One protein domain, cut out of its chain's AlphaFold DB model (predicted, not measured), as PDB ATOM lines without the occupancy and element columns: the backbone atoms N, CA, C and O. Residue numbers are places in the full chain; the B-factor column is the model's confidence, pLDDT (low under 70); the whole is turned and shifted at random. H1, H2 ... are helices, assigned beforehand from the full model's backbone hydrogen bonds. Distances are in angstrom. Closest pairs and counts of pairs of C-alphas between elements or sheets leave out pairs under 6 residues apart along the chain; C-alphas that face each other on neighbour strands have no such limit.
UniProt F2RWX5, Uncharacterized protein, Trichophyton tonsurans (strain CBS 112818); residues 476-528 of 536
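This is residues 476 to 528 of the 536 residues of an uncharacterized protein of Trichophyton tonsurans (strain CBS 112818) (UniProt F2RWX5). The domain has little regular structure: the unnamed stretch 476 to 502 runs outward and folds back as a long loop, whose residues 492 to 497 stick out at one end, while two short helices, H1 then H2, make a corner toward the other end. Residues 486 to 487 pair antiparallel with 499 to 500 across that loop. The printed part has 53 residues, 17 of them in named helices, with no named strand; its class is all helix. It is loose, with a radius of gyration of the C-alphas of 12.6 A, and spans 39 by 19 by 19 A.

H1, residues 503 to 509, and H2, residues 513 to 522, are close but not clearly touching; their closest C-alphas, of Tyr 508 and Leu 516, are 7.7 A apart. They run opposite ways at a steep tilt of 53 degrees. Every O i to N i+4 pair is within hydrogen-bond range in H1 and H2.

H1 begins at C-alpha 503 (13.392, 32.257, 79.222) and is 10.0 A long. H2 is 14.5 A long and ends at C-alpha 522 (10.752, 13.893, 72.520).

The C-alphas farthest apart, of Phe 496 and Glu 514, are 38.6 A apart. The printed part has no cut, and the link from H1 to H2 is tight. The pLDDT is under 70 in residues 487 to 492 and 523 to 528.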
ATOM      1  N   VAL A 476      12.184  25.706  74.769       84.69
ATOM      2  CA  VAL A 476      11.355  25.136  75.829       84.69
ATOM      3  C   VAL A 476      11.822  23.707  76.090       84.69
ATOM      4  O   VAL A 476      12.202  22.986  75.165       84.69
ATOM      5  N   GLU A 477      11.814  23.316  77.356       84.75
ATOM      6  CA  GLU A 477      12.231  21.996  77.824       84.75
ATOM      7  C   GLU A 477      11.148  21.444  78.749       84.75
ATOM      8  O   GLU A 477      10.512  22.204  79.473       84.75
ATOM      9  N   SER A 478      10.901  20.138  78.697       85.19
ATOM     10  CA  SER A 478      10.053  19.434  79.656       85.19
ATOM     11  C   SER A 478      10.623  18.028  79.849       85.19
ATOM     12  O   SER A 478      10.874  17.364  78.842       85.19
ATOM     13  N   PRO A 479      10.809  17.559  81.092       85.31
ATOM     14  CA  PRO A 479      10.559  18.275  82.346       85.31
ATOM     15  C   PRO A 479      11.647  19.332  82.646       85.31
ATOM     16  O   PRO A 479      12.716  19.310  82.047       85.31
ATOM     17  N   ILE A 480      11.369  20.279  83.551       87.81
ATOM     18  CA  ILE A 480      12.310  21.359  83.924       87.81
ATOM     19  C   ILE A 480      13.018  21.068  85.249       87.81
ATOM     20  O   ILE A 480      12.435  20.486  86.167       87.81
ATOM     21  N   ASN A 481      14.268  21.513  85.356       86.50
ATOM     22  CA  ASN A 481      15.108  21.380  86.547       86.50
ATOM     23  C   ASN A 481      16.056  22.585  86.699       86.50
ATOM     24  O   ASN A 481      16.115  23.458  85.833       86.50
ATOM     25  N   GLU A 482      16.809  22.627  87.796       80.25
ATOM     26  CA  GLU A 482      17.760  23.700  88.133       80.25
ATOM     27  C   GLU A 482      18.760  24.044  87.015       80.25
ATOM     28  O   GLU A 482      19.084  25.214  86.811       80.25
ATOM     29  N   SER A 483      19.201  23.056  86.224       79.06
ATOM     30  CA  SER A 483      20.171  23.272  85.141       79.06
ATOM     31  C   SER A 483      19.612  24.121  83.993       79.06
ATOM     32  O   SER A 483      20.366  24.603  83.151       79.06
ATOM     33  N   SER A 484      18.293  24.338  83.974       80.25
ATOM     34  CA  SER A 484      17.625  25.231  83.026       80.25
ATOM     35  C   SER A 484      17.833  26.715  83.350       80.25
ATOM     36  O   SER A 484      17.579  27.546  82.484       80.25
ATOM     37  N   MET A 485      18.252  27.067  84.575       85.00
ATOM     38  CA  MET A 485      18.254  28.456  85.052       85.00
ATOM     39  C   MET A 485      19.580  29.188  84.852       85.00
ATOM     40  O   MET A 485      19.584  30.390  84.597       85.00
ATOM     41  N   VAL A 486      20.714  28.497  84.972       78.12
ATOM     42  CA  VAL A 486      22.045  29.110  84.862       78.12
ATOM     43  C   VAL A 486      22.914  28.277  83.934       78.12
ATOM     44  O   VAL A 486      23.165  27.098  84.180       78.12
ATOM     45  N   SER A 487      23.416  28.912  82.873       69.38
ATOM     46  CA  SER A 487      24.405  28.286  81.998       69.38
ATOM     47  C   SER A 487      25.761  28.260  82.696       69.38
ATOM     48  O   SER A 487      26.268  29.294  83.132       69.38
ATOM     49  N   ARG A 488      26.356  27.066  82.793       61.41
ATOM     50  CA  ARG A 488      27.728  26.862  83.289       61.41
ATOM     51  C   ARG A 488      28.782  26.988  82.183       61.41
ATOM     52  O   ARG A 488      29.962  26.764  82.441       61.41
ATOM     53  N   LEU A 489      28.371  27.289  80.948       57.53
ATOM     54  CA  LEU A 489      29.317  27.520  79.861       57.53
ATOM     55  C   LEU A 489      30.087  28.823  80.120       57.53
ATOM     56  O   LEU A 489      29.508  29.773  80.644       57.53
ATOM     57  N   PRO A 490      31.374  28.896  79.741       51.16
ATOM     58  CA  PRO A 490      32.229  30.067  79.939       51.16
ATOM     59  C   PRO A 490      31.878  31.231  78.994       51.16
ATOM     60  O   PRO A 490      32.762  31.976  78.570       51.16
ATOM     61  N   ASP A 491      30.606  31.381  78.638       55.41
ATOM     62  CA  ASP A 491      30.112  32.555  77.942       55.41
ATOM     63  C   ASP A 491      30.024  33.664  78.994       55.41
ATOM     64  O   ASP A 491      29.316  33.549  79.989       55.41
ATOM     65  N   PHE A 492      30.846  34.698  78.853       63.72
ATOM     66  CA  PHE A 492      30.919  35.780  79.829       63.72
ATOM     67  C   PHE A 492      29.697  36.693  79.667       63.72
ATOM     68  O   PHE A 492      29.236  36.964  78.561       63.72
ATOM     69  N   HIS A 493      29.132  37.135  80.788       73.38
ATOM     70  CA  HIS A 493      27.861  37.855  80.842       73.38
ATOM     71  C   HIS A 493      27.918  39.091  81.756       73.38
ATOM     72  O   HIS A 493      28.787  39.179  82.629       73.38
ATOM     73  N   PRO A 494      26.984  40.051  81.589       74.38
ATOM     74  CA  PRO A 494      27.003  41.366  82.248       74.38
ATOM     75  C   PRO A 494      27.090  41.333  83.781       74.38
ATOM     76  O   PRO A 494      27.593  42.277  84.392       74.38
ATOM     77  N   TYR A 495      26.624  40.256  84.419       81.56
ATOM     78  CA  TYR A 495      26.563  40.114  85.875       81.56
ATOM     79  C   TYR A 495      27.765  39.344  86.427       81.56
ATOM     80  O   TYR A 495      27.615  38.271  87.018       81.56
ATOM     81  N   PHE A 496      28.958  39.926  86.264       76.69
ATOM     82  CA  PHE A 496      30.242  39.353  86.703       76.69
ATOM     83  C   PHE A 496      30.599  38.038  85.998       76.69
ATOM     84  O   PHE A 496      31.169  37.136  86.601       76.69
ATOM     85  N   GLY A 497      30.246  37.922  84.719       70.94
ATOM     86  CA  GLY A 497      30.542  36.742  83.916       70.94
ATOM     87  C   GLY A 497      29.445  35.678  83.916       70.94
ATOM     88  O   GLY A 497      29.560  34.748  83.134       70.94
ATOM     89  N   SER A 498      28.378  35.806  84.712       72.06
ATOM     90  CA  SER A 498      27.344  34.762  84.801       72.06
ATOM     91  C   SER A 498      26.069  35.069  84.021       72.06
ATOM     92  O   SER A 498      25.570  36.201  84.056       72.06
ATOM     93  N   ARG A 499      25.508  34.037  83.377       76.56
ATOM     94  CA  ARG A 499      24.205  34.081  82.703       76.56
ATOM     95  C   ARG A 499      23.104  33.511  83.578       76.56
ATOM     96  O   ARG A 499      23.248  32.407  84.088       76.56
ATOM     97  N   VAL A 500      21.972  34.200  83.621       83.19
ATOM     98  CA  VAL A 500      20.698  33.579  83.998       83.19
ATOM     99  C   VAL A 500      19.878  33.383  82.723       83.19
ATOM    100  O   VAL A 500      19.814  34.290  81.892       83.19
ATOM    101  N   GLU A 501      19.277  32.209  82.549       83.75
ATOM    102  CA  GLU A 501      18.476  31.799  81.388       83.75
ATOM    103  C   GLU A 501      17.002  31.548  81.777       83.75
ATOM    104  O   GLU A 501      16.463  30.460  81.576       83.75
ATOM    105  N   PRO A 502      16.290  32.570  82.281       87.69
ATOM    106  CA  PRO A 502      14.908  32.432  82.756       87.69
ATOM    107  C   PRO A 502      13.937  32.057  81.626       87.69
ATOM    108  O   PRO A 502      12.882  31.482  81.873       87.69
ATOM    109  N   GLY A 503      14.291  32.358  80.369       87.38
ATOM    110  CA  GLY A 503      13.392  32.257  79.222       87.38
ATOM    111  C   GLY A 503      12.871  30.843  78.952       87.38
ATOM    112  O   GLY A 503      11.770  30.702  78.425       87.38
ATOM    113  N   ILE A 504      13.617  29.794  79.327       87.00
ATOM    114  CA  ILE A 504      13.128  28.407  79.235       87.00
ATOM    115  C   ILE A 504      11.950  28.210  80.198       87.00
ATOM    116  O   ILE A 504      10.912  27.672  79.807       87.00
ATOM    117  N   ILE A 505      12.086  28.702  81.432       90.12
ATOM    118  CA  ILE A 505      11.073  28.590  82.488       90.12
ATOM    119  C   ILE A 505       9.872  29.485  82.190       90.12
ATOM    120  O   ILE A 505       8.729  29.032  82.255       90.12
ATOM    121  N   GLU A 506      10.115  30.732  81.789       90.81
ATOM    122  CA  GLU A 506       9.066  31.665  81.376       90.81
ATOM    123  C   GLU A 506       8.231  31.075  80.234       90.81
ATOM    124  O   GLU A 506       7.005  31.112  80.276       90.81
ATOM    125  N   ARG A 507       8.858  30.449  79.231       89.44
ATOM    126  CA  ARG A 507       8.117  29.781  78.149       89.44
ATOM    127  C   ARG A 507       7.384  28.539  78.631       89.44
ATOM    128  O   ARG A 507       6.250  28.335  78.196       89.44
ATOM    129  N   TYR A 508       7.993  27.739  79.509       90.12
ATOM    130  CA  TYR A 508       7.374  26.546  80.091       90.12
ATOM    131  C   TYR A 508       6.027  26.876  80.744       90.12
ATOM    132  O   TYR A 508       5.026  26.231  80.432       90.12
ATOM    133  N   VAL A 509       5.967  27.917  81.585       90.88
ATOM    134  CA  VAL A 509       4.750  28.246  82.352       90.88
ATOM    135  C   VAL A 509       3.581  28.725  81.485       90.88
ATOM    136  O   VAL A 509       2.431  28.643  81.917       90.88
ATOM    137  N   PHE A 510       3.843  29.178  80.255       89.56
ATOM    138  CA  PHE A 510       2.805  29.542  79.284       89.56
ATOM    139  C   PHE A 510       2.391  28.386  78.353       89.56
ATOM    140  O   PHE A 510       1.452  28.554  77.569       89.56
ATOM    141  N   LYS A 511       3.051  27.216  78.393       87.81
ATOM    142  CA  LYS A 511       2.664  26.057  77.567       87.81
ATOM    143  C   LYS A 511       1.501  25.279  78.181       87.81
ATOM    144  O   LYS A 511       1.358  25.168  79.394       87.81
ATOM    145  N   SER A 512       0.665  24.698  77.317       87.00
ATOM    146  CA  SER A 512      -0.405  23.807  77.767       87.00
ATOM    147  C   SER A 512       0.167  22.461  78.242       87.00
ATOM    148  O   SER A 512       1.187  22.008  77.712       87.00
ATOM    149  N   PRO A 513      -0.511  21.752  79.165       86.12
ATOM    150  CA  PRO A 513      -0.085  20.418  79.602       86.12
ATOM    151  C   PRO A 513       0.023  19.389  78.467       86.12
ATOM    152  O   PRO A 513       0.766  18.418  78.564       86.12
ATOM    153  N   GLU A 514      -0.732  19.563  77.381       86.44
ATOM    154  CA  GLU A 514      -0.619  18.712  76.194       86.44
ATOM    155  C   GLU A 514       0.703  18.943  75.457       86.44
ATOM    156  O   GLU A 514       1.413  17.984  75.164       86.44
ATOM    157  N   VAL A 515       1.067  20.207  75.227       84.69
ATOM    158  CA  VAL A 515       2.325  20.576  74.565       84.69
ATOM    159  C   VAL A 515       3.527  20.114  75.388       84.69
ATOM    160  O   VAL A 515       4.456  19.534  74.832       84.69
ATOM    161  N   LEU A 516       3.490  20.303  76.710       86.38
ATOM    162  CA  LEU A 516       4.568  19.867  77.604       86.38
ATOM    163  C   LEU A 516       4.776  18.347  77.569       86.38
ATOM    164  O   LEU A 516       5.916  17.899  77.489       86.38
ATOM    165  N   ARG A 517       3.694  17.556  77.521       85.88
ATOM    166  CA  ARG A 517       3.785  16.092  77.367       85.88
ATOM    167  C   ARG A 517       4.377  15.672  76.022       85.88
ATOM    168  O   ARG A 517       5.132  14.705  75.977       85.88
ATOM    169  N   LYS A 518       4.063  16.387  74.934       85.06
ATOM    170  CA  LYS A 518       4.682  16.134  73.619       85.06
ATOM    171  C   LYS A 518       6.187  16.424  73.656       85.06
ATOM    172  O   LYS A 518       6.963  15.607  73.177       85.06
ATOM    173  N   ILE A 519       6.603  17.535  74.271       83.88
ATOM    174  CA  ILE A 519       8.026  17.891  74.439       83.88
ATOM    175  C   ILE A 519       8.756  16.842  75.286       83.88
ATOM    176  O   ILE A 519       9.818  16.362  74.898       83.88
ATOM    177  N   GLU A 520       8.162  16.432  76.405       84.00
ATOM    178  CA  GLU A 520       8.720  15.399  77.282       84.00
ATOM    179  C   GLU A 520       8.907  14.060  76.556       84.00
ATOM    180  O   GLU A 520       9.952  13.419  76.685       84.00
ATOM    181  N   ALA A 521       7.948  13.668  75.709       83.00
ATOM    182  CA  ALA A 521       8.057  12.463  74.890       83.00
ATOM    183  C   ALA A 521       9.225  12.514  73.885       83.00
ATOM    184  O   ALA A 521       9.790  11.471  73.556       83.00
ATOM    185  N   LEU A 522       9.617  13.707  73.426       79.25
ATOM    186  CA  LEU A 522      10.752  13.893  72.520       79.25
ATOM    187  C   LEU A 522      12.110  13.786  73.230       79.25
ATOM    188  O   LEU A 522      13.122  13.618  72.550       79.25
ATOM    189  N   ARG A 523      12.149  13.870  74.573       69.38
ATOM    190  CA  ARG A 523      13.378  13.869  75.397       69.38
ATOM    191  C   ARG A 523      14.450  14.846  74.889       69.38
ATOM    192  O   ARG A 523      15.645  14.561  74.954       69.38
ATOM    193  N   ALA A 524      14.024  15.981  74.343       62.72
ATOM    194  CA  ALA A 524      14.903  16.961  73.723       62.72
ATOM    195  C   ALA A 524      14.430  18.388  74.018       62.72
ATOM    196  O   ALA A 524      13.239  18.641  74.195       62.72
ATOM    197  N   ARG A 525      15.375  19.337  74.007       62.19
ATOM    198  CA  ARG A 525      15.058  20.770  73.980       62.19
ATOM    199  C   ARG A 525      14.427  21.116  72.637       62.19
ATOM    200  O   ARG A 525      15.019  20.857  71.589       62.19
ATOM    201  N   CYS A 526      13.249  21.729  72.668       61.69
ATOM    202  CA  CYS A 526      12.520  22.105  71.461       61.69
ATOM    203  C   CYS A 526      12.703  23.591  71.146       61.69
ATOM    204  O   CYS A 526      12.687  24.442  72.042       61.69
ATOM    205  N   PHE A 527      12.866  23.899  69.858       59.44
ATOM    206  CA  PHE A 527      13.009  25.262  69.361       59.44
ATOM    207  C   PHE A 527      11.640  25.859  69.022       59.44
ATOM    208  O   PHE A 527      10.899  25.301  68.219       59.44
ATOM    209  N   GLY A 528      11.323  27.026  69.587       54.16
ATOM    210  CA  GLY A 528      10.197  27.845  69.144       54.16
ATOM    211  C   GLY A 528       8.817  27.181  69.253       54.16
ATOM    212  O   GLY A 528       8.621  26.192  69.955       54.16
TER     213      GLY A 528